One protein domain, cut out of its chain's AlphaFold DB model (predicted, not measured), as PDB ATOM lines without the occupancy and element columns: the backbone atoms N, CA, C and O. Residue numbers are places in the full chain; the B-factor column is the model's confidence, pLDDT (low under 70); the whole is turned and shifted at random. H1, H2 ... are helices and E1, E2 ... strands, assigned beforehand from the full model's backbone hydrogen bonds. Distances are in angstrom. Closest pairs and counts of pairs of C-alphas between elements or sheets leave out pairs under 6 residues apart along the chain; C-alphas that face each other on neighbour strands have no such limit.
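What this domain is: This is residues 7 to 136 and 143 to 193 of the 247 residues of the protein "Nucleoid-associated protein" of Xenorhabdus budapestensis (UniProt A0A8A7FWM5). What is the main picture? A twisted sheet of seven strands stands in the middle, with H3 and H5 over one face and H1 over the other: three layers, helices on both faces of a sheet. Past the end of E5 a two-stranded arm, E6 and E7, reaches away from this body along the longest axis. What is it made of? The printed part has 181 residues, mixed in class, with five named helices and nine named strands in the order E1 E2 H1 E3 H2 H3 E4 E5 E6 E7 E8 H4 E9 H5. The large sheet has the order E2 E1 E4 E5 E8 E9 E3, antiparallel throughout. How large is it? It is compact, with a radius of gyration of the C-alphas of 15.7 A and spans of 52 by 37 by 35 A.

Where its parts are: Where does the printed part begin? E1, residues 7 to 17, begins at C-alpha 7 (158.065, 134.702, 167.866), bends by 61 degrees at residue 10 and is 29.4 A long. E2 is residues 25 to 27, H1 residues 37 to 52, 22.5 A, and E3 residues 56 to 61. What follows? H2 is residues 70 to 78, H3 residues 84 to 100, 24.5 A, E4 residues 108 to 117, 25.6 A, and E5 residues 120 to 128, 24.0 A. How does it end? E6 is residues 130 to 136, E7 143 to 148, E8 155 to 160, H4 161 to 165 and E9 172 to 175. H5, residues 181 to 189, ends at C-alpha 189 (142.462, 147.384, 177.479).

How they stand to each other: Which N and O pairs join the strands? Within hydrogen-bond range are N 17 and O 25 in the hairpin E1 and E2, 2.8 A, N 12 and O 112 of E1 and E4, 2.9 A, and N 111 and O 126 in the hairpin E4 and E5, 2.8 A. So are N 125 and O 157 of E5 and E8, 2.9 A, N 158 and O 173 of E8 and E9, 2.8 A, N 57 and O 174 of E3 and E9, 2.8 A, and N 133 and O 145 of the antiparallel neighbours E6 and E7, 2.9 A. Where are the helices? H3 is over E1 and E4 at a height over the sheet of 7.0 A, on the opposite face from H1, whose Gln 40 has its C-alpha 6.4 A from that of Val 8. H5 touches H3, C-alphas 184 and 98 being closest at 5.6 A; H2 touches H3 with residues 84 to 91 of H3 alone, C-alphas 73 and 87 being closest at 6.6 A, and only grazes the sheet. H4 is on the sheet, over none of its strands. Are the helices' backbones whole? Every O i to N i+4 pair is within hydrogen-bond range in H1, H2, H3 and H4, and 4 of 5 are in H5.

The domain as a whole: What is cut? Residues 137 to 142 are not printed, and C-alphas 136 and 143 are 6.2 A apart across the cut. Where is confidence low? The mean pLDDT of the printed part is 92.8, and residues 178 to 182 are under 70.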
ATOM      1  N   ASP A   7     158.754 135.472 168.895       96.50
ATOM      2  CA  ASP A   7     158.065 134.702 167.866       96.50
ATOM      3  C   ASP A   7     156.670 135.284 167.631       96.50
ATOM      4  O   ASP A   7     155.949 135.600 168.579       96.50
ATOM      5  N   VAL A   8     156.292 135.475 166.369       97.75
ATOM      6  CA  VAL A   8     154.984 136.021 165.993       97.75
ATOM      7  C   VAL A   8     154.109 134.861 165.547       97.75
ATOM      8  O   VAL A   8     154.319 134.301 164.475       97.75
ATOM      9  N   LYS A   9     153.100 134.521 166.354       97.56
ATOM     10  CA  LYS A   9     152.164 133.427 166.055       97.56
ATOM     11  C   LYS A   9     151.050 133.881 165.120       97.56
ATOM     12  O   LYS A   9     150.691 133.164 164.195       97.56
ATOM     13  N   HIS A  10     150.522 135.079 165.375       98.31
ATOM     14  CA  HIS A  10     149.396 135.649 164.643       98.31
ATOM     15  C   HIS A  10     149.581 137.149 164.425       98.31
ATOM     16  O   HIS A  10     150.114 137.848 165.296       98.31
ATOM     17  N   VAL A  11     149.102 137.670 163.294       98.25
ATOM     18  CA  VAL A  11     149.140 139.108 162.999       98.25
ATOM     19  C   VAL A  11     147.941 139.556 162.170       98.25
ATOM     20  O   VAL A  11     147.613 138.988 161.131       98.25
ATOM     21  N   VAL A  12     147.294 140.630 162.618       98.50
ATOM     22  CA  VAL A  12     146.183 141.277 161.914       98.50
ATOM     23  C   VAL A  12     146.383 142.787 161.955       98.50
ATOM     24  O   VAL A  12     146.767 143.344 162.983       98.50
ATOM     25  N   VAL A  13     146.100 143.466 160.843       97.94
ATOM     26  CA  VAL A  13     146.098 144.932 160.776       97.94
ATOM     27  C   VAL A  13     144.726 145.421 160.326       97.94
ATOM     28  O   VAL A  13     144.203 145.001 159.298       97.94
ATOM     29  N   HIS A  14     144.152 146.337 161.094       98.25
ATOM     30  CA  HIS A  14     142.917 147.051 160.776       98.25
ATOM     31  C   HIS A  14     143.198 148.553 160.673       98.25
ATOM     32  O   HIS A  14     144.300 149.012 160.976       98.25
ATOM     33  N   ILE A  15     142.204 149.338 160.262       97.88
ATOM     34  CA  ILE A  15     142.319 150.799 160.191       97.88
ATOM     35  C   ILE A  15     141.217 151.430 161.036       97.88
ATOM     36  O   ILE A  15     140.037 151.126 160.851       97.88
ATOM     37  N   LEU A  16     141.609 152.307 161.960       97.50
ATOM     38  CA  LEU A  16     140.710 153.228 162.648       97.50
ATOM     39  C   LEU A  16     140.756 154.556 161.896       97.50
ATOM     40  O   LEU A  16     141.802 155.200 161.867       97.50
ATOM     41  N   HIS A  17     139.640 154.982 161.321       96.88
ATOM     42  CA  HIS A  17     139.511 156.301 160.702       96.88
ATOM     43  C   HIS A  17     138.895 157.244 161.719       96.88
ATOM     44  O   HIS A  17     137.732 157.080 162.097       96.88
ATOM     45  N   LYS A  18     139.683 158.205 162.195       93.81
ATOM     46  CA  LYS A  18     139.212 159.192 163.158       93.81
ATOM     47  C   LYS A  18     140.061 160.454 163.114       93.81
ATOM     48  O   LYS A  18     141.274 160.387 163.304       93.81
ATOM     49  N   GLU A  19     139.392 161.591 162.996       93.62
ATOM     50  CA  GLU A  19     139.963 162.905 163.271       93.62
ATOM     51  C   GLU A  19     139.502 163.421 164.643       93.62
ATOM     52  O   GLU A  19     138.574 162.887 165.275       93.62
ATOM     53  N   GLN A  20     140.184 164.455 165.139       92.50
ATOM     54  CA  GLN A  20     139.814 165.084 166.404       92.50
ATOM     55  C   GLN A  20     138.387 165.624 166.316       92.50
ATOM     56  O   GLN A  20     138.047 166.335 165.379       92.50
ATOM     57  N   ARG A  21     137.574 165.322 167.333       90.94
ATOM     58  CA  ARG A  21     136.155 165.709 167.476       90.94
ATOM     59  C   ARG A  21     135.187 165.097 166.457       90.94
ATOM     60  O   ARG A  21     133.986 165.253 166.643       90.94
ATOM     61  N   ASP A  22     135.683 164.340 165.485       93.00
ATOM     62  CA  ASP A  22     134.852 163.656 164.495       93.00
ATOM     63  C   ASP A  22     134.444 162.246 164.947       93.00
ATOM     64  O   ASP A  22     135.030 161.651 165.861       93.00
ATOM     65  N   ALA A  23     133.421 161.694 164.294       94.31
ATOM     66  CA  ALA A  23     133.009 160.309 164.496       94.31
ATOM     67  C   ALA A  23     134.097 159.332 164.022       94.31
ATOM     68  O   ALA A  23     134.828 159.610 163.068       94.31
ATOM     69  N   ALA A  24     134.196 158.173 164.674       96.69
ATOM     70  CA  ALA A  24     135.123 157.133 164.250       96.69
ATOM     71  C   ALA A  24     134.446 156.190 163.250       96.69
ATOM     72  O   ALA A  24     133.275 155.836 163.397       96.69
ATOM     73  N   THR A  25     135.201 155.693 162.276       98.12
ATOM     74  CA  THR A  25     134.819 154.523 161.471       98.12
ATOM     75  C   THR A  25     135.977 153.531 161.427       98.12
ATOM     76  O   THR A  25     137.097 153.855 161.817       98.12
ATOM     77  N   ILE A  26     135.714 152.291 161.017       98.56
ATOM     78  CA  ILE A  26     136.738 151.242 160.959       98.56
ATOM     79  C   ILE A  26     136.738 150.555 159.601       98.56
ATOM     80  O   ILE A  26     135.683 150.335 159.008       98.56
ATOM     81  N   THR A  27     137.922 150.160 159.149       98.62
ATOM     82  CA  THR A  27     138.106 149.199 158.061       98.62
ATOM     83  C   THR A  27     138.769 147.960 158.639       98.62
ATOM     84  O   THR A  27     139.903 148.018 159.116       98.62
ATOM     85  N   LEU A  28     138.044 146.843 158.619       98.56
ATOM     86  CA  LEU A  28     138.589 145.537 158.973       98.56
ATOM     87  C   LEU A  28     139.350 144.976 157.764       98.56
ATOM     88  O   LEU A  28     138.948 145.208 156.621       98.56
ATOM     89  N   SER A  29     140.447 144.258 158.005       97.50
ATOM     90  CA  SER A  29     141.077 143.449 156.955       97.50
ATOM     91  C   SER A  29     140.121 142.327 156.555       97.50
ATOM     92  O   SER A  29     139.171 142.051 157.273       97.50
ATOM     93  N   GLN A  30     140.340 141.688 155.405       95.75
ATOM     94  CA  GLN A  30     139.479 140.579 154.972       95.75
ATOM     95  C   GLN A  30     139.756 139.281 155.745       95.75
ATOM     96  O   GLN A  30     138.860 138.455 155.901       95.75
ATOM     97  N   SER A  31     140.992 139.109 156.210       95.88
ATOM     98  CA  SER A  31     141.465 137.927 156.923       95.88
ATOM     99  C   SER A  31     142.638 138.279 157.840       95.88
ATOM    100  O   SER A  31     143.106 139.426 157.879       95.88
ATOM    101  N   GLU A  32     143.118 137.267 158.562       96.00
ATOM    102  CA  GLU A  32     144.454 137.267 159.148       96.00
ATOM    103  C   GLU A  32     145.533 137.379 158.064       96.00
ATOM    104  O   GLU A  32     145.332 136.926 156.932       96.00
ATOM    105  N   SER A  33     146.647 138.028 158.406       93.06
ATOM    106  CA  SER A  33     147.802 138.178 157.524       93.06
ATOM    107  C   SER A  33     148.827 137.082 157.796       93.06
ATOM    108  O   SER A  33     149.069 136.727 158.948       93.06
ATOM    109  N   ASP A  34     149.515 136.624 156.751       94.50
ATOM    110  CA  ASP A  34     150.663 135.735 156.922       94.50
ATOM    111  C   ASP A  34     151.787 136.421 157.712       94.50
ATOM    112  O   ASP A  34     152.088 137.611 157.532       94.50
ATOM    113  N   VAL A  35     152.469 135.646 158.555       96.00
ATOM    114  CA  VAL A  35     153.675 136.105 159.245       96.00
ATOM    115  C   VAL A  35     154.838 136.100 158.253       96.00
ATOM    116  O   VAL A  35     155.388 135.064 157.892       96.00
ATOM    117  N   THR A  36     155.220 137.291 157.800       96.31
ATOM    118  CA  THR A  36     156.338 137.510 156.877       96.31
ATOM    119  C   THR A  36     157.568 138.025 157.621       96.31
ATOM    120  O   THR A  36     157.480 138.559 158.727       96.31
ATOM    121  N   SER A  37     158.739 138.002 156.980       95.38
ATOM    122  CA  SER A  37     159.936 138.651 157.542       95.38
ATOM    123  C   SER A  37     159.744 140.159 157.772       95.38
ATOM    124  O   SER A  37     160.414 140.750 158.619       95.38
ATOM    125  N   ALA A  38     158.846 140.813 157.026       93.94
ATOM    126  CA  ALA A  38     158.533 142.225 157.219       93.94
ATOM    127  C   ALA A  38     157.690 142.457 158.484       93.94
ATOM    128  O   ALA A  38     158.058 143.309 159.292       93.94
ATOM    129  N   SER A  39     156.619 141.678 158.690       95.06
ATOM    130  CA  SER A  39     155.795 141.778 159.904       95.06
ATOM    131  C   SER A  39     156.577 141.364 161.149       95.06
ATOM    132  O   SER A  39     156.506 142.061 162.159       95.06
ATOM    133  N   GLN A  40     157.402 140.317 161.049       96.12
ATOM    134  CA  GLN A  40     158.310 139.885 162.112       96.12
ATOM    135  C   GLN A  40     159.225 141.031 162.564       96.12
ATOM    136  O   GLN A  40     159.254 141.374 163.743       96.12
ATOM    137  N   ARG A  41     159.942 141.672 161.627       95.25
ATOM    138  CA  ARG A  41     160.832 142.807 161.944       95.25
ATOM    139  C   ARG A  41     160.073 143.970 162.574       95.25
ATOM    140  O   ARG A  41     160.501 144.480 163.604       95.25
ATOM    141  N   LEU A  42     158.928 144.345 162.001       95.06
ATOM    142  CA  LEU A  42     158.100 145.428 162.529       95.06
ATOM    143  C   LEU A  42     157.675 145.164 163.982       95.06
ATOM    144  O   LEU A  42     157.800 146.043 164.833       95.06
ATOM    145  N   ILE A  43     157.194 143.956 164.280       96.38
ATOM    146  CA  ILE A  43     156.727 143.585 165.620       96.38
ATOM    147  C   ILE A  43     157.893 143.516 166.615       96.38
ATOM    148  O   ILE A  43     157.756 143.999 167.742       96.38
ATOM    149  N   VAL A  44     159.058 143.008 166.200       95.19
ATOM    150  CA  VAL A  44     160.289 143.023 167.010       95.19
ATOM    151  C   VAL A  44     160.707 144.455 167.358       95.19
ATOM    152  O   VAL A  44     160.996 144.750 168.524       95.19
ATOM    153  N   ASP A  45     160.693 145.366 166.384       94.25
ATOM    154  CA  ASP A  45     161.048 146.772 166.594       94.25
ATOM    155  C   ASP A  45     160.064 147.466 167.544       94.25
ATOM    156  O   ASP A  45     160.470 148.180 168.473       94.25
ATOM    157  N   ILE A  46     158.764 147.204 167.371       95.12
ATOM    158  CA  ILE A  46     157.700 147.682 168.261       95.12
ATOM    159  C   ILE A  46     157.921 147.170 169.685       95.12
ATOM    160  O   ILE A  46     157.921 147.972 170.621       95.12
ATOM    161  N   CYS A  47     158.155 145.869 169.869       94.06
ATOM    162  CA  CYS A  47     158.376 145.269 171.184       94.06
ATOM    163  C   CYS A  47     159.632 145.828 171.855       94.06
ATOM    164  O   CYS A  47     159.609 146.154 173.043       94.06
ATOM    165  N   THR A  48     160.706 146.019 171.090       91.88
ATOM    166  CA  THR A  48     161.961 146.604 171.577       91.88
ATOM    167  C   THR A  48     161.755 148.045 172.041       91.88
ATOM    168  O   THR A  48     162.225 148.440 173.114       91.88
ATOM    169  N   LYS A  49     161.022 148.848 171.262       90.81
ATOM    170  CA  LYS A  49     160.683 150.227 171.632       90.81
ATOM    171  C   LYS A  49     159.753 150.272 172.842       90.81
ATOM    172  O   LYS A  49     159.969 151.077 173.753       90.81
ATOM    173  N   HIS A  50     158.749 149.399 172.874       90.25
ATOM    174  CA  HIS A  50     157.845 149.261 174.005       90.25
ATOM    175  C   HIS A  50     158.636 148.930 175.269       90.25
ATOM    176  O   HIS A  50     158.545 149.655 176.253       90.25
ATOM    177  N   ALA A  51     159.503 147.914 175.234       88.44
ATOM    178  CA  ALA A  51     160.348 147.498 176.351       88.44
ATOM    179  C   ALA A  51     161.179 148.658 176.929       88.44
ATOM    180  O   ALA A  51     161.168 148.850 178.143       88.44
ATOM    181  N   LYS A  52     161.800 149.477 176.068       87.44
ATOM    182  CA  LYS A  52     162.648 150.625 176.453       87.44
ATOM    183  C   LYS A  52     161.882 151.861 176.943       87.44
ATOM    184  O   LYS A  52     162.501 152.803 177.433       87.44
ATOM    185  N   SER A  53     160.560 151.906 176.786       85.06
ATOM    186  CA  SER A  53     159.769 153.088 177.138       85.06
ATOM    187  C   SER A  53     159.639 153.248 178.656       85.06
ATOM    188  O   SER A  53     159.146 152.353 179.338       85.06
ATOM    189  N   ALA A  54     160.044 154.411 179.176       76.06
ATOM    190  CA  ALA A  54     160.031 154.708 180.614       76.06
ATOM    191  C   ALA A  54     158.628 155.008 181.175       76.06
ATOM    192  O   ALA A  54     158.363 154.792 182.353       76.06
ATOM    193  N   ASN A  55     157.714 155.498 180.333       80.81
ATOM    194  CA  ASN A  55     156.365 155.877 180.747       80.81
ATOM    195  C   ASN A  55     155.387 154.735 180.455       80.81
ATOM    196  O   ASN A  55     154.780 154.697 179.384       80.81
ATOM    197  N   LYS A  56     155.235 153.810 181.405       85.00
ATOM    198  CA  LYS A  56     154.283 152.698 181.302       85.00
ATOM    199  C   LYS A  56     153.258 152.700 182.423       85.00
ATOM    200  O   LYS A  56     153.554 153.068 183.559       85.00
ATOM    201  N   GLY A  57     152.043 152.293 182.085       85.69
ATOM    202  CA  GLY A  57     151.048 151.817 183.034       85.69
ATOM    203  C   GLY A  57     151.155 150.310 183.181       85.69
ATOM    204  O   GLY A  57     151.499 149.635 182.215       85.69
ATOM    205  N   TYR A  58     150.851 149.813 184.377       88.44
ATOM    206  CA  TYR A  58     150.784 148.389 184.681       88.44
ATOM    207  C   TYR A  58     149.524 148.110 185.491       88.44
ATOM    208  O   TYR A  58     149.183 148.906 186.369       88.44
ATOM    209  N   GLY A  59     148.873 146.983 185.230       91.19
ATOM    210  CA  GLY A  59     147.652 146.605 185.927       91.19
ATOM    211  C   GLY A  59     147.151 145.213 185.566       91.19
ATOM    212  O   GLY A  59     147.865 144.400 184.969       91.19
ATOM    213  N   SER A  60     145.909 144.971 185.949       94.00
ATOM    214  CA  SER A  60     145.105 143.784 185.652       94.00
ATOM    215  C   SER A  60     143.772 144.233 185.047       94.00
ATOM    216  O   SER A  60     143.524 145.436 184.953       94.00
ATOM    217  N   PHE A  61     142.904 143.309 184.647       95.62
ATOM    218  CA  PHE A  61     141.557 143.675 184.223       95.62
ATOM    219  C   PHE A  61     140.746 144.335 185.353       95.62
ATOM    220  O   PHE A  61     141.006 144.106 186.537       95.62
ATOM    221  N   GLU A  62     139.785 145.183 184.978       92.62
ATOM    222  CA  GLU A  62     138.859 145.880 185.890       92.62
ATOM    223  C   GLU A  62     137.843 144.933 186.567       92.62
ATOM    224  O   GLU A  62     137.246 145.311 187.573       92.62
ATOM    225  N   GLY A  63     137.619 143.725 186.035       87.06
ATOM    226  CA  GLY A  63     136.644 142.743 186.539       87.06
ATOM    227  C   GLY A  63     135.172 143.060 186.221       87.06
ATOM    228  O   GLY A  63     134.329 142.168 186.232       87.06
ATOM    229  N   ASP A  64     134.852 144.313 185.884       91.81
ATOM    230  CA  ASP A  64     133.561 144.730 185.326       91.81
ATOM    231  C   ASP A  64     133.554 144.511 183.806       91.81
ATOM    232  O   ASP A  64     133.902 145.400 183.023       91.81
ATOM    233  N   THR A  65     133.201 143.296 183.390       92.62
ATOM    234  CA  THR A  65     133.222 142.883 181.977       92.62
ATOM    235  C   THR A  65     132.117 143.515 181.131       92.62
ATOM    236  O   THR A  65     132.284 143.605 179.914       92.62
ATOM    237  N   ASP A  66     131.049 144.032 181.745       90.25
ATOM    238  CA  ASP A  66     129.985 144.754 181.036       90.25
ATOM    239  C   ASP A  66     130.508 146.091 180.502       90.25
ATOM    240  O   ASP A  66     130.274 146.457 179.346       90.25
ATOM    241  N   ASN A  67     131.270 146.813 181.330       91.50
ATOM    242  CA  ASN A  67     131.869 148.078 180.924       91.50
ATOM    243  C   ASN A  67     133.240 147.900 180.271       91.50
ATOM    244  O   ASN A  67     133.579 148.702 179.405       91.50
ATOM    245  N   TYR A  68     134.029 146.891 180.650       95.19
ATOM    246  CA  TYR A  68     135.405 146.653 180.194       95.19
ATOM    247  C   TYR A  68     135.580 145.217 179.655       95.19
ATOM    248  O   TYR A  68     136.226 144.381 180.285       95.19
ATOM    249  N   PRO A  69     135.064 144.917 178.449       97.06
ATOM    250  CA  PRO A  69     134.904 143.546 177.952       97.06
ATOM    251  C   PRO A  69     136.200 142.861 177.487       97.06
ATOM    252  O   PRO A  69     136.158 141.726 177.016       97.06
ATOM    253  N   MET A  70     137.361 143.518 177.599       97.56
ATOM    254  CA  MET A  70     138.638 142.970 177.124       97.56
ATOM    255  C   MET A  70     138.989 141.634 177.793       97.56
ATOM    256  O   MET A  70     139.518 140.746 177.133       97.56
ATOM    257  N   GLU A  71     138.656 141.460 179.073       97.00
ATOM    258  CA  GLU A  71     138.856 140.189 179.774       97.00
ATOM    259  C   GLU A  71     138.050 139.054 179.134       97.00
ATOM    260  O   GLU A  71     138.606 138.005 178.819       97.00
ATOM    261  N   ALA A  72     136.763 139.284 178.859       97.75
ATOM    262  CA  ALA A  72     135.898 138.300 178.211       97.75
ATOM    263  C   ALA A  72     136.404 137.940 176.804       97.75
ATOM    264  O   ALA A  72     136.452 136.768 176.442       97.75
ATOM    265  N   PHE A  73     136.867 138.938 176.044       98.06
ATOM    266  CA  PHE A  73     137.460 138.736 174.721       98.06
ATOM    267  C   PHE A  73     138.682 137.815 174.764       98.06
ATOM    268  O   PHE A  73     138.809 136.893 173.958       98.06
ATOM    269  N   ILE A  74     139.582 138.053 175.717       98.19
ATOM    270  CA  ILE A  74     140.783 137.237 175.896       98.19
ATOM    271  C   ILE A  74     140.423 135.827 176.367       98.19
ATOM    272  O   ILE A  74     141.003 134.861 175.873       98.19
ATOM    273  N   THR A  75     139.445 135.690 177.261       97.31
ATOM    274  CA  THR A  75     138.944 134.388 177.716       97.31
ATOM    275  C   THR A  75     138.369 133.570 176.563       97.31
ATOM    276  O   THR A  75     138.751 132.417 176.394       97.31
ATOM    277  N   ASP A  76     137.527 134.156 175.711       98.06
ATOM    278  CA  ASP A  76     136.946 133.441 174.570       98.06
ATOM    279  C   ASP A  76     138.001 132.996 173.547       98.06
ATOM    280  O   ASP A  76     137.889 131.905 172.977       98.06
ATOM    281  N   TYR A  77     139.047 133.803 173.342       98.31
ATOM    282  CA  TYR A  77     140.193 133.419 172.520       98.31
ATOM    283  C   TYR A  77     140.995 132.269 173.152       98.31
ATOM    284  O   TYR A  77     141.266 131.269 172.485       98.31
ATOM    285  N   ASN A  78     141.321 132.363 174.446       96.81
ATOM    286  CA  ASN A  78     142.076 131.334 175.173       96.81
ATOM    287  C   ASN A  78     141.320 129.996 175.250       96.81
ATOM    288  O   ASN A  78     141.925 128.932 175.101       96.81
ATOM    289  N   ASP A  79     139.997 130.053 175.410       97.69
ATOM    290  CA  ASP A  79     139.095 128.896 175.402       97.69
ATOM    291  C   ASP A  79     138.870 128.323 173.990       97.69
ATOM    292  O   ASP A  79     138.138 127.344 173.824       97.69
ATOM    293  N   ARG A  80     139.486 128.919 172.958       97.19
ATOM    294  CA  ARG A  80     139.361 128.535 171.541       97.19
ATOM    295  C   ARG A  80     137.923 128.585 171.016       97.19
ATOM    296  O   ARG A  80     137.575 127.844 170.097       97.19
ATOM    297  N   LYS A  81     137.083 129.460 171.578       98.12
ATOM    298  CA  LYS A  81     135.708 129.686 171.097       98.12
ATOM    299  C   LYS A  81     135.674 130.533 169.827       98.12
ATOM    300  O   LYS A  81     134.712 130.458 169.069       98.12
ATOM    301  N   VAL A  82     136.713 131.337 169.609       98.06
ATOM    302  CA  VAL A  82     136.866 132.249 168.470       98.06
ATOM    303  C   VAL A  82     138.290 132.189 167.925       98.06
ATOM    304  O   VAL A  82     139.227 131.844 168.649       98.06
ATOM    305  N   THR A  83     138.472 132.523 166.646       98.38
ATOM    306  CA  THR A  83     139.812 132.619 166.044       98.38
ATOM    307  C   THR A  83     140.518 133.921 166.441       98.38
ATOM    308  O   THR A  83     139.900 134.848 166.974       98.38
ATOM    309  N   PHE A  84     141.821 134.032 166.148       98.38
ATOM    310  CA  PHE A  84     142.559 135.280 166.377       98.38
ATOM    311  C   PHE A  84     141.995 136.449 165.548       98.38
ATOM    312  O   PHE A  84     141.876 137.572 166.037       98.38
ATOM    313  N   TYR A  85     141.584 136.182 164.308       98.62
ATOM    314  CA  TYR A  85     140.946 137.182 163.456       98.62
ATOM    315  C   TYR A  85     139.571 137.627 163.986       98.62
ATOM    316  O   TYR A  85     139.253 138.820 163.995       98.62
ATOM    317  N   ASP A  86     138.755 136.695 164.483       98.50
ATOM    318  CA  ASP A  86     137.446 137.033 165.058       98.50
ATOM    319  C   ASP A  86     137.597 137.950 166.279       98.50
ATOM    320  O   ASP A  86     136.859 138.938 166.434       98.50
ATOM    321  N   ILE A  87     138.584 137.658 167.135       98.31
ATOM    322  CA  ILE A  87     138.832 138.480 168.313       98.31
ATOM    323  C   ILE A  87     139.466 139.826 167.964       98.31
ATOM    324  O   ILE A  87     139.068 140.832 168.550       98.31
ATOM    325  N   SER A  88     140.339 139.908 166.951       98.69
ATOM    326  CA  SER A  88     140.871 141.198 166.486       98.69
ATOM    327  C   SER A  88     139.758 142.107 165.959       98.69
ATOM    328  O   SER A  88     139.721 143.295 166.289       98.69
ATOM    329  N   CYS A  89     138.783 141.556 165.226       98.75
ATOM    330  CA  CYS A  89     137.614 142.301 164.755       98.75
ATOM    331  C   CYS A  89     136.752 142.813 165.917       98.75
ATOM    332  O   CYS A  89     136.262 143.946 165.895       98.75
ATOM    333  N   THR A  90     136.559 141.986 166.943       98.50
ATOM    334  CA  THR A  90     135.775 142.333 168.136       98.50
ATOM    335  C   THR A  90     136.468 143.416 168.963       98.50
ATOM    336  O   THR A  90     135.858 144.448 169.266       98.50
ATOM    337  N   MET A  91     137.768 143.258 169.220       98.56
ATOM    338  CA  MET A  91     138.600 144.275 169.861       98.56
ATOM    339  C   MET A  91     138.601 145.583 169.062       98.56
ATOM    340  O   MET A  91     138.489 146.654 169.650       98.56
ATOM    341  N   MET A  92     138.651 145.531 167.728       98.56
ATOM    342  CA  MET A  92     138.622 146.730 166.885       98.56
ATOM    343  C   MET A  92     137.314 147.519 167.018       98.56
ATOM    344  O   MET A  92     137.333 148.750 167.111       98.56
ATOM    345  N   ARG A  93     136.166 146.831 167.078       98.50
ATOM    346  CA  ARG A  93     134.869 147.479 167.343       98.50
ATOM    347  C   ARG A  93     134.836 148.110 168.732       98.50
ATOM    348  O   ARG A  93     134.342 149.225 168.876       98.50
ATOM    349  N   HIS A  94     135.403 147.440 169.734       98.06
ATOM    350  CA  HIS A  94     135.524 148.013 171.072       98.06
ATOM    351  C   HIS A  94     136.431 149.256 171.088       98.06
ATOM    352  O   HIS A  94     136.054 150.289 171.641       98.06
ATOM    353  N   LEU A  95     137.586 149.198 170.418       97.38
ATOM    354  CA  LEU A  95     138.514 150.325 170.294       97.38
ATOM    355  C   LEU A  95     137.848 151.536 169.631       97.38
ATOM    356  O   LEU A  95     138.032 152.655 170.108       97.38
ATOM    357  N   LYS A  96     137.038 151.318 168.586       97.50
ATOM    358  CA  LYS A  96     136.231 152.369 167.952       97.50
ATOM    359  C   LYS A  96     135.367 153.096 168.984       97.50
ATOM    360  O   LYS A  96     135.504 154.309 169.115       97.50
ATOM    361  N   VAL A  97     134.545 152.362 169.742       96.38
ATOM    362  CA  VAL A  97     133.651 152.945 170.761       96.38
ATOM    363  C   VAL A  97     134.448 153.757 171.781       96.38
ATOM    364  O   VAL A  97     134.116 154.906 172.057       96.38
ATOM    365  N   ARG A  98     135.565 153.212 172.280       95.19
ATOM    366  CA  ARG A  98     136.431 153.928 173.230       95.19
ATOM    367  C   ARG A  98     137.058 155.182 172.645       95.19
ATOM    368  O   ARG A  98     137.188 156.174 173.353       95.19
ATOM    369  N   SER A  99     137.452 155.148 171.375       93.88
ATOM    370  CA  SER A  99     138.005 156.324 170.705       93.88
ATOM    371  C   SER A  99     136.964 157.439 170.570       93.88
ATOM    372  O   SER A  99     137.301 158.609 170.721       93.88
ATOM    373  N   GLU A 100     135.687 157.107 170.364       93.94
ATOM    374  CA  GLU A 100     134.601 158.091 170.247       93.94
ATOM    375  C   GLU A 100     134.322 158.826 171.566       93.94
ATOM    376  O   GLU A 100     133.933 159.993 171.540       93.94
ATOM    377  N   GLU A 101     134.600 158.199 172.713       92.62
ATOM    378  CA  GLU A 101     134.538 158.854 174.030       92.62
ATOM    379  C   GLU A 101     135.632 159.927 174.225       92.62
ATOM    380  O   GLU A 101     135.526 160.754 175.132       92.62
ATOM    381  N   GLU A 102     136.692 159.927 173.405       91.50
ATOM    382  CA  GLU A 102     137.839 160.828 173.531       91.50
ATOM    383  C   GLU A 102     137.936 161.785 172.338       91.50
ATOM    384  O   GLU A 102     138.423 161.438 171.257       91.50
ATOM    385  N   GLN A 103     137.527 163.036 172.562       90.50
ATOM    386  CA  GLN A 103     137.477 164.073 171.527       90.50
ATOM    387  C   GLN A 103     138.836 164.351 170.880       90.50
ATOM    388  O   GLN A 103     138.881 164.696 169.702       90.50
ATOM    389  N   MET A 104     139.941 164.204 171.615       89.31
ATOM    390  CA  MET A 104     141.282 164.495 171.098       89.31
ATOM    391  C   MET A 104     141.983 163.270 170.498       89.31
ATOM    392  O   MET A 104     143.150 163.368 170.109       89.31
ATOM    393  N   SER A 105     141.317 162.113 170.445       89.25
ATOM    394  CA  SER A 105     141.895 160.917 169.834       89.25
ATOM    395  C   SER A 105     141.847 160.995 168.306       89.25
ATOM    396  O   SER A 105     140.972 161.631 167.717       89.25
ATOM    397  N   THR A 106     142.825 160.354 167.672       91.38
ATOM    398  CA  THR A 106     142.962 160.234 166.218       91.38
ATOM    399  C   THR A 106     143.110 158.767 165.845       91.38
ATOM    400  O   THR A 106     143.504 157.948 166.679       91.38
ATOM    401  N   GLY A 107     142.815 158.458 164.589       92.12
ATOM    402  CA  GLY A 107     142.933 157.135 164.004       92.12
ATOM    403  C   GLY A 107     144.352 156.770 163.568       92.12
ATOM    404  O   GLY A 107     145.310 157.504 163.823       92.12
ATOM    405  N   GLY A 108     144.458 155.621 162.905       93.81
ATOM    406  CA  GLY A 108     145.700 155.031 162.418       93.81
ATOM    407  C   GLY A 108     145.537 153.552 162.062       93.81
ATOM    408  O   GLY A 108     144.445 152.982 162.147       93.81
ATOM    409  N   TYR A 109     146.645 152.915 161.690       96.19
ATOM    410  CA  TYR A 109     146.717 151.466 161.521       96.19
ATOM    411  C   TYR A 109     146.771 150.806 162.892       96.19
ATOM    412  O   TYR A 109     147.633 151.141 163.704       96.19
ATOM    413  N   VAL A 110     145.873 149.863 163.153       97.50
ATOM    414  CA  VAL A 110     145.815 149.125 164.414       97.50
ATOM    415  C   VAL A 110     146.316 147.710 164.168       97.50
ATOM    416  O   VAL A 110     145.662 146.925 163.485       97.50
ATOM    417  N   LEU A 111     147.494 147.407 164.707       97.88
ATOM    418  CA  LEU A 111     148.122 146.095 164.659       97.88
ATOM    419  C   LEU A 111     147.749 145.309 165.914       97.88
ATOM    420  O   LEU A 111     147.990 145.763 167.035       97.88
ATOM    421  N   PHE A 112     147.212 144.115 165.697       98.62
ATOM    422  CA  PHE A 112     146.984 143.090 166.704       98.62
ATOM    423  C   PHE A 112     147.941 141.937 166.428       98.62
ATOM    424  O   PHE A 112     148.075 141.505 165.281       98.62
ATOM    425  N   SER A 113     148.607 141.425 167.457       98.62
ATOM    426  CA  SER A 113     149.463 140.255 167.299       98.62
ATOM    427  C   SER A 113     149.476 139.387 168.548       98.62
ATOM    428  O   SER A 113     149.575 139.905 169.659       98.62
ATOM    429  N   HIS A 114     149.385 138.072 168.354       98.62
ATOM    430  CA  HIS A 114     149.759 137.104 169.375       98.62
ATOM    431  C   HIS A 114     151.242 136.788 169.182       98.62
ATOM    432  O   HIS A 114     151.646 136.287 168.129       98.62
ATOM    433  N   ILE A 115     152.041 137.123 170.189       98.31
ATOM    434  CA  ILE A 115     153.488 136.936 170.193       98.31
ATOM    435  C   ILE A 115     153.934 136.126 171.400       98.31
ATOM    436  O   ILE A 115     153.304 136.165 172.453       98.31
ATOM    437  N   GLU A 116     155.081 135.482 171.263       97.75
ATOM    438  CA  GLU A 116     155.791 134.816 172.342       97.75
ATOM    439  C   GLU A 116     157.128 135.527 172.572       97.75
ATOM    440  O   GLU A 116     157.840 135.842 171.620       97.75
ATOM    441  N   ILE A 117     157.455 135.836 173.827       95.12
ATOM    442  CA  ILE A 117     158.727 136.452 174.220       95.12
ATOM    443  C   ILE A 117     159.292 135.661 175.396       95.12
ATOM    444  O   ILE A 117     158.729 135.724 176.488       95.12
ATOM    445  N   ASN A 118     160.422 134.975 175.201       91.69
ATOM    446  CA  ASN A 118     161.044 134.115 176.221       91.69
ATOM    447  C   ASN A 118     160.009 133.188 176.907       91.69
ATOM    448  O   ASN A 118     159.783 133.310 178.114       91.69
ATOM    449  N   ASP A 119     159.315 132.352 176.129       92.00
ATOM    450  CA  ASP A 119     158.285 131.398 176.589       92.00
ATOM    451  C   ASP A 119     157.039 132.018 177.260       92.00
ATOM    452  O   ASP A 119     156.239 131.317 177.881       92.00
ATOM    453  N   ASN A 120     156.858 133.339 177.173       95.69
ATOM    454  CA  ASN A 120     155.656 134.017 177.655       95.69
ATOM    455  C   ASN A 120     154.813 134.491 176.473       95.69
ATOM    456  O   ASN A 120     155.324 135.153 175.571       95.69
ATOM    457  N   GLU A 121     153.521 134.193 176.504       98.12
ATOM    458  CA  GLU A 121     152.560 134.549 175.464       98.12
ATOM    459  C   GLU A 121     151.918 135.909 175.758       98.12
ATOM    460  O   GLU A 121     151.535 136.215 176.892       98.12
ATOM    461  N   TYR A 122     151.777 136.735 174.722       98.44
ATOM    462  CA  TYR A 122     151.210 138.073 174.822       98.44
ATOM    463  C   TYR A 122     150.252 138.373 173.678       98.44
ATOM    464  O   TYR A 122     150.542 138.093 172.516       98.44
ATOM    465  N   ILE A 123     149.182 139.100 173.993       98.62
ATOM    466  CA  ILE A 123     148.438 139.876 172.999       98.62
ATOM    467  C   ILE A 123     149.008 141.285 172.973       98.62
ATOM    468  O   ILE A 123     148.947 142.011 173.967       98.62
ATOM    469  N   LEU A 124     149.574 141.667 171.833       98.31
ATOM    470  CA  LEU A 124     150.076 142.997 171.529       98.31
ATOM    471  C   LEU A 124     149.022 143.759 170.719       98.31
ATOM    472  O   LEU A 124     148.595 143.292 169.665       98.31
ATOM    473  N   VAL A 125     148.651 144.956 171.179       98.00
ATOM    474  CA  VAL A 125     147.778 145.880 170.440       98.00
ATOM    475  C   VAL A 125     148.450 147.234 170.323       98.00
ATOM    476  O   VAL A 125     148.851 147.832 171.325       98.00
ATOM    477  N   VAL A 126     148.583 147.729 169.098       96.12
ATOM    478  CA  VAL A 126     149.349 148.939 168.803       96.12
ATOM    479  C   VAL A 126     148.666 149.749 167.723       96.12
ATOM    480  O   VAL A 126     148.255 149.198 166.711       96.12
ATOM    481  N   MET A 127     148.604 151.067 167.905       94.12
ATOM    482  CA  MET A 127     148.184 151.982 166.849       94.12
ATOM    483  C   MET A 127     149.386 152.761 166.309       94.12
ATOM    484  O   MET A 127     150.144 153.375 167.067       94.12
ATOM    485  N   ILE A 128     149.559 152.710 164.990       93.12
ATOM    486  CA  ILE A 128     150.701 153.245 164.250       93.12
ATOM    487  C   ILE A 128     150.179 154.143 163.134       93.12
ATOM    488  O   ILE A 128     149.257 153.782 162.406       93.12
ATOM    489  N   ASN A 129     150.809 155.298 162.961       90.75
ATOM    490  CA  ASN A 129     150.465 156.217 161.884       90.75
ATOM    491  C   ASN A 129     151.475 156.074 160.749       90.75
ATOM    492  O   ASN A 129     152.667 155.862 160.988       90.75
ATOM    493  N   SER A 130     151.005 156.221 159.514       88.94
ATOM    494  CA  SER A 130     151.895 156.409 158.376       88.94
ATOM    495  C   SER A 130     152.449 157.833 158.359       88.94
ATOM    496  O   SER A 130     151.775 158.782 158.761       88.94
ATOM    497  N   THR A 131     153.666 157.983 157.858       91.06
ATOM    498  CA  THR A 131     154.264 159.274 157.514       91.06
ATOM    499  C   THR A 131     154.842 159.185 156.108       91.06
ATOM    500  O   THR A 131     155.179 158.096 155.640       91.06
ATOM    501  N   THR A 132     154.974 160.329 155.450       92.31
ATOM    502  CA  THR A 132     155.686 160.439 154.175       92.31
ATOM    503  C   THR A 132     157.116 160.884 154.450       92.31
ATOM    504  O   THR A 132     157.340 161.816 155.227       92.31
ATOM    505  N   GLY A 133     158.078 160.197 153.845       91.19
ATOM    506  CA  GLY A 133     159.467 160.631 153.747       91.19
ATOM    507  C   GLY A 133     159.933 160.581 152.298       91.19
ATOM    508  O   GLY A 133     159.144 160.295 151.403       91.19
ATOM    509  N   SER A 134     161.217 160.834 152.077       94.06
ATOM    510  CA  SER A 134     161.818 160.768 150.744       94.06
ATOM    511  C   SER A 134     162.601 159.467 150.570       94.06
ATOM    512  O   SER A 134     163.393 159.106 151.445       94.06
ATOM    513  N   SER A 135     162.416 158.783 149.442       94.19
ATOM    514  CA  SER A 135     163.274 157.688 148.976       94.19
ATOM    515  C   SER A 135     163.980 158.069 147.680       94.19
ATOM    516  O   SER A 135     163.613 159.032 147.010       94.19
ATOM    517  N   ILE A 136     165.032 157.319 147.353       95.62
ATOM    518  CA  ILE A 136     165.695 157.391 146.054       95.62
ATOM    519  C   ILE A 136     165.244 156.178 145.251       95.62
ATOM    520  O   ILE A 136     165.427 155.047 145.710       95.62
ATOM    521  N   GLU A 143     161.719 160.561 145.341       95.88
ATOM    522  CA  GLU A 143     160.279 160.301 145.351       95.88
ATOM    523  C   GLU A 143     159.723 160.210 146.778       95.88
ATOM    524  O   GLU A 143     160.462 160.022 147.749       95.88
ATOM    525  N   ASP A 144     158.404 160.354 146.900       94.31
ATOM    526  CA  ASP A 144     157.705 160.176 148.169       94.31
ATOM    527  C   ASP A 144     157.585 158.685 148.512       94.31
ATOM    528  O   ASP A 144     157.135 157.871 147.706       94.31
ATOM    529  N   SER A 145     157.913 158.338 149.755       92.44
ATOM    530  CA  SER A 145     157.741 156.997 150.309       92.44
ATOM    531  C   SER A 145     156.899 157.055 151.574       92.44
ATOM    532  O   SER A 145     157.235 157.748 152.540       92.44
ATOM    533  N   VAL A 146     155.791 156.315 151.577       90.25
ATOM    534  CA  VAL A 146     154.912 156.189 152.741       90.25
ATOM    535  C   VAL A 146     155.357 154.991 153.569       90.25
ATOM    536  O   VAL A 146     155.423 153.869 153.073       90.25
ATOM    537  N   TYR A 147     155.622 155.216 154.854       89.31
ATOM    538  CA  TYR A 147     156.034 154.160 155.776       89.31
ATOM    539  C   TYR A 147     155.389 154.325 157.153       89.31
ATOM    540  O   TYR A 147     154.906 155.398 157.521       89.31
ATOM    541  N   LEU A 148     155.371 153.239 157.927       91.25
ATOM    542  CA  LEU A 148     154.855 153.231 159.294       91.25
ATOM    543  C   LEU A 148     155.859 153.880 160.254       91.25
ATOM    544  O   LEU A 148     156.980 153.399 160.424       91.25
ATOM    545  N   ASP A 149     155.454 154.964 160.916       88.56
ATOM    546  CA  ASP A 149     156.320 155.715 161.824       88.56
ATOM    547  C   ASP A 149     156.283 155.142 163.248       88.56
ATOM    548  O   ASP A 149     155.615 155.652 164.155       88.56
ATOM    549  N   ILE A 150     157.068 154.089 163.479       88.38
ATOM    550  CA  ILE A 150     157.250 153.524 164.822       88.38
ATOM    551  C   ILE A 150     158.018 154.465 165.762       88.38
ATOM    552  O   ILE A 150     158.015 154.267 166.979       88.38
ATOM    553  N   SER A 151     158.683 155.515 165.259       82.75
ATOM    554  CA  SER A 151     159.418 156.456 166.113       82.75
ATOM    555  C   SER A 151     158.465 157.241 167.025       82.75
ATOM    556  O   SER A 151     158.809 157.519 168.180       82.75
ATOM    557  N   LYS A 152     157.232 157.474 166.559       79.69
ATOM    558  CA  LYS A 152     156.157 158.182 167.268       79.69
ATOM    559  C   LYS A 152     155.137 157.247 167.921       79.69
ATOM    560  O   LYS A 152     154.003 157.660 168.151       79.69
ATOM    561  N   LEU A 153     155.531 156.015 168.257       82.88
ATOM    562  CA  LEU A 153     154.675 155.069 168.973       82.88
ATOM    563  C   LEU A 153     154.162 155.668 170.293       82.88
ATOM    564  O   LEU A 153     154.920 155.826 171.250       82.88
ATOM    565  N   LYS A 154     152.876 156.026 170.323       75.31
ATOM    566  CA  LYS A 154     152.212 156.643 171.486       75.31
ATOM    567  C   LYS A 154     151.165 155.739 172.123       75.31
ATOM    568  O   LYS A 154     150.839 155.939 173.287       75.31
ATOM    569  N   VAL A 155     150.641 154.782 171.362       86.88
ATOM    570  CA  VAL A 155     149.529 153.925 171.763       86.88
ATOM    571  C   VAL A 155     149.935 152.484 171.499       86.88
ATOM    572  O   VAL A 155     149.959 152.027 170.359       86.88
ATOM    573  N   ALA A 156     150.326 151.803 172.566       92.62
ATOM    574  CA  ALA A 156     150.698 150.400 172.550       92.62
ATOM    575  C   ALA A 156     150.369 149.794 173.911       92.62
ATOM    576  O   ALA A 156     150.548 150.453 174.940       92.62
ATOM    577  N   GLY A 157     149.877 148.564 173.894       94.75
ATOM    578  CA  GLY A 157     149.521 147.796 175.072       94.75
ATOM    579  C   GLY A 157     149.790 146.320 174.852       94.75
ATOM    580  O   GLY A 157     149.740 145.832 173.722       94.75
ATOM    581  N   ARG A 158     150.095 145.621 175.938       95.75
ATOM    582  CA  ARG A 158     150.314 144.182 175.968       95.75
ATOM    583  C   ARG A 158     149.535 143.563 177.111       95.75
ATOM    584  O   ARG A 158     149.491 144.127 178.202       95.75
ATOM    585  N   ILE A 159     148.975 142.392 176.850       98.19
ATOM    586  CA  ILE A 159     148.333 141.527 177.836       98.19
ATOM    587  C   ILE A 159     149.155 140.240 177.871       98.19
ATOM    588  O   ILE A 159     149.220 139.538 176.868       98.19
ATOM    589  N   ASN A 160     149.819 139.963 178.989       97.94
ATOM    590  CA  ASN A 160     150.595 138.752 179.227       97.94
ATOM    591  C   ASN A 160     149.643 137.602 179.576       97.94
ATOM    592  O   ASN A 160     149.154 137.511 180.705       97.94
ATOM    593  N   LEU A 161     149.388 136.733 178.603       98.12
ATOM    594  CA  LEU A 161     148.493 135.588 178.740       98.12
ATOM    595  C   LEU A 161     149.042 134.569 179.743       98.12
ATOM    596  O   LEU A 161     148.283 134.019 180.540       98.12
ATOM    597  N   THR A 162     150.362 134.374 179.771       97.38
ATOM    598  CA  THR A 162     151.023 133.468 180.720       97.38
ATOM    599  C   THR A 162     150.862 133.951 182.161       97.38
ATOM    600  O   THR A 162     150.483 133.180 183.039       97.38
ATOM    601  N   SER A 163     151.103 135.238 182.428       95.62
ATOM    602  CA  SER A 163     150.911 135.817 183.766       95.62
ATOM    603  C   SER A 163     149.443 135.858 184.183       95.62
ATOM    604  O   SER A 163     149.156 135.607 185.350       95.62
ATOM    605  N   LEU A 164     148.524 136.131 183.251       95.75
ATOM    606  CA  LEU A 164     147.083 136.060 183.500       95.75
ATOM    607  C   LEU A 164     146.666 134.646 183.927       95.75
ATOM    608  O   LEU A 164     146.015 134.486 184.954       95.75
ATOM    609  N   LYS A 165     147.098 133.620 183.183       95.50
ATOM    610  CA  LYS A 165     146.824 132.209 183.496       95.50
ATOM    611  C   LYS A 165     147.381 131.782 184.856       95.50
ATOM    612  O   LYS A 165     146.790 130.940 185.520       95.50
ATOM    613  N   ASN A 166     148.504 132.366 185.263       94.31
ATOM    614  CA  ASN A 166     149.130 132.129 186.563       94.31
ATOM    615  C   ASN A 166     148.585 133.047 187.674       94.31
ATOM    616  O   ASN A 166     149.217 133.157 188.724       94.31
ATOM    617  N   GLU A 167     147.460 133.732 187.440       90.81
ATOM    618  CA  GLU A 167     146.780 134.601 188.411       90.81
ATOM    619  C   GLU A 167     147.691 135.690 189.009       90.81
ATOM    620  O   GLU A 167     147.582 136.077 190.176       90.81
ATOM    621  N   ALA A 168     148.629 136.208 188.208       89.25
ATOM    622  CA  ALA A 168     149.515 137.275 188.648       89.25
ATOM    623  C   ALA A 168     148.729 138.562 188.960       89.25
ATOM    624  O   ALA A 168     147.769 138.911 188.277       89.25
ATOM    625  N   GLU A 169     149.208 139.349 189.929       85.56
ATOM    626  CA  GLU A 169     148.585 140.641 190.273       85.56
ATOM    627  C   GLU A 169     148.673 141.674 189.126       85.56
ATOM    628  O   GLU A 169     147.927 142.651 189.118       85.56
ATOM    629  N   ARG A 170     149.608 141.500 188.177       88.31
ATOM    630  CA  ARG A 170     149.832 142.391 187.029       88.31
ATOM    631  C   ARG A 170     150.169 141.594 185.783       88.31
ATOM    632  O   ARG A 170     151.140 140.843 185.773       88.31
ATOM    633  N   TYR A 171     149.428 141.841 184.715       94.50
ATOM    634  CA  TYR A 171     149.656 141.198 183.421       94.50
ATOM    635  C   TYR A 171     149.331 142.110 182.235       94.50
ATOM    636  O   TYR A 171     149.528 141.702 181.099       94.50
ATOM    637  N   ILE A 172     148.887 143.347 182.460       95.62
ATOM    638  CA  ILE A 172     148.669 144.333 181.398       95.62
ATOM    639  C   ILE A 172     149.700 145.446 181.540       95.62
ATOM    640  O   ILE A 172     149.815 146.034 182.616       95.62
ATOM    641  N   ASP A 173     150.412 145.775 180.461       92.81
ATOM    642  CA  ASP A 173     151.274 146.956 180.390       92.81
ATOM    643  C   ASP A 173     151.007 147.793 179.138       92.81
ATOM    644  O   ASP A 173     150.759 147.255 178.066       92.81
ATOM    645  N   PHE A 174     151.030 149.121 179.262       92.38
ATOM    646  CA  PHE A 174     150.732 150.027 178.147       92.38
ATOM    647  C   PHE A 174     151.516 151.333 178.227       92.38
ATOM    648  O   PHE A 174     151.910 151.774 179.309       92.38
ATOM    649  N   LEU A 175     151.724 151.990 177.086       89.69
ATOM    650  CA  LEU A 175     152.399 153.286 177.035       89.69
ATOM    651  C   LEU A 175     151.511 154.393 177.608       89.69
ATOM    652  O   LEU A 175     150.423 154.681 177.106       89.69
ATOM    653  N   LYS A 176     152.016 155.075 178.640       80.31
ATOM    654  CA  LYS A 176     151.404 156.290 179.180       80.31
ATOM    655  C   LYS A 176     151.926 157.501 178.419       80.31
ATOM    656  O   LYS A 176     153.126 157.764 178.363       80.31
ATOM    657  N   THR A 177     151.006 158.294 177.886       70.38
ATOM    658  CA  THR A 177     151.289 159.654 177.423       70.38
ATOM    659  C   THR A 177     150.650 160.636 178.398       70.38
ATOM    660  O   THR A 177     149.633 160.327 179.010       70.38
ATOM    661  N   LYS A 178     151.226 161.833 178.552       61.78
ATOM    662  CA  LYS A 178     150.680 162.886 179.435       61.78
ATOM    663  C   LYS A 178     149.299 163.408 178.991       61.78
ATOM    664  O   LYS A 178     148.724 164.247 179.671       61.78
ATOM    665  N   ASN A 179     148.788 162.925 177.860       61.25
ATOM    666  CA  ASN A 179     147.562 163.385 177.227       61.25
ATOM    667  C   ASN A 179     146.435 162.365 177.447       61.25
ATOM    668  O   ASN A 179     146.684 161.181 177.697       61.25
ATOM    669  N   ALA A 180     145.194 162.816 177.253       59.75
ATOM    670  CA  ALA A 180     143.975 162.011 177.365       59.75
ATOM    671  C   ALA A 180     143.943 160.771 176.434       59.75
ATOM    672  O   ALA A 180     143.247 159.798 176.707       59.75
ATOM    673  N   ILE A 181     144.813 160.743 175.413       59.81
ATOM    674  CA  ILE A 181     145.070 159.598 174.522       59.81
ATOM    675  C   ILE A 181     145.415 158.316 175.306       59.81
ATOM    676  O   ILE A 181     145.030 157.224 174.900       59.81
ATOM    677  N   SER A 182     146.113 158.422 176.441       68.56
ATOM    678  CA  SER A 182     146.407 157.242 177.269       68.56
ATOM    679  C   SER A 182     145.180 156.687 177.998       68.56
ATOM    680  O   SER A 182     145.146 155.501 178.316       68.56
ATOM    681  N   ASN A 183     144.161 157.516 178.244       82.50
ATOM    682  CA  ASN A 183     143.028 157.146 179.079       82.50
ATOM    683  C   ASN A 183     142.015 156.276 178.328       82.50
ATOM    684  O   ASN A 183     141.629 155.225 178.831       82.50
ATOM    685  N   TYR A 184     141.619 156.651 177.106       89.94
ATOM    686  CA  TYR A 184     140.696 155.811 176.333       89.94
ATOM    687  C   TYR A 184     141.334 154.466 175.962       89.94
ATOM    688  O   TYR A 184     140.651 153.447 175.965       89.94
ATOM    689  N   PHE A 185     142.648 154.438 175.704       91.69
ATOM    690  CA  PHE A 185     143.349 153.193 175.404       91.69
ATOM    691  C   PHE A 185     143.482 152.294 176.643       91.69
ATOM    692  O   PHE A 185     143.303 151.084 176.549       91.69
ATOM    693  N   LYS A 186     143.695 152.879 177.831       91.81
ATOM    694  CA  LYS A 186     143.589 152.160 179.110       91.81
ATOM    695  C   LYS A 186     142.196 151.538 179.285       91.81
ATOM    696  O   LYS A 186     142.104 150.360 179.620       91.81
ATOM    697  N   LYS A 187     141.125 152.302 179.023       93.62
ATOM    698  CA  LYS A 187     139.740 151.797 179.065       93.62
ATOM    699  C   LYS A 187     139.471 150.717 178.015       93.62
ATOM    700  O   LYS A 187     138.713 149.794 178.284       93.62
ATOM    701  N   PHE A 188     140.071 150.833 176.833       95.88
ATOM    702  CA  PHE A 188     140.018 149.811 175.788       95.88
ATOM    703  C   PHE A 188     140.649 148.502 176.260       95.88
ATOM    704  O   PHE A 188     140.040 147.451 176.115       95.88
ATOM    705  N   LEU A 189     141.826 148.562 176.887       96.19
ATOM    706  CA  LEU A 189     142.462 147.384 177.479       96.19
ATOM    707  C   LEU A 189     141.722 146.861 178.719       96.19
ATOM    708  O   LEU A 189     142.051 145.781 179.195       96.19
ATOM    709  N   GLY A 190     140.777 147.628 179.272       94.81
ATOM    710  CA  GLY A 190     140.127 147.308 180.541       94.81
ATOM    711  C   GLY A 190     141.112 147.230 181.704       94.81
ATOM    712  O   GLY A 190     140.939 146.395 182.577       94.81
ATOM    713  N   CYS A 191     142.181 148.030 181.680       92.75
ATOM    714  CA  CYS A 191     143.280 147.919 182.634       92.75
ATOM    715  C   CYS A 191     143.041 148.779 183.881       92.75
ATOM    716  O   CYS A 191     143.053 150.007 183.788       92.75
ATOM    717  N   ASN A 192     142.932 148.150 185.052       87.69
ATOM    718  CA  ASN A 192     142.948 148.821 186.345       87.69
ATOM    719  C   ASN A 192     144.392 149.013 186.834       87.69
ATOM    720  O   ASN A 192     145.060 148.071 187.264       87.69
ATOM    721  N   ASP A 193     144.878 150.255 186.796       75.06
ATOM    722  CA  ASP A 193     146.220 150.631 187.264       75.06
ATOM    723  C   ASP A 193     146.226 151.302 188.654       75.06
ATOM    724  O   ASP A 193     147.283 151.704 189.147       75.06
TER     725      ASP A 193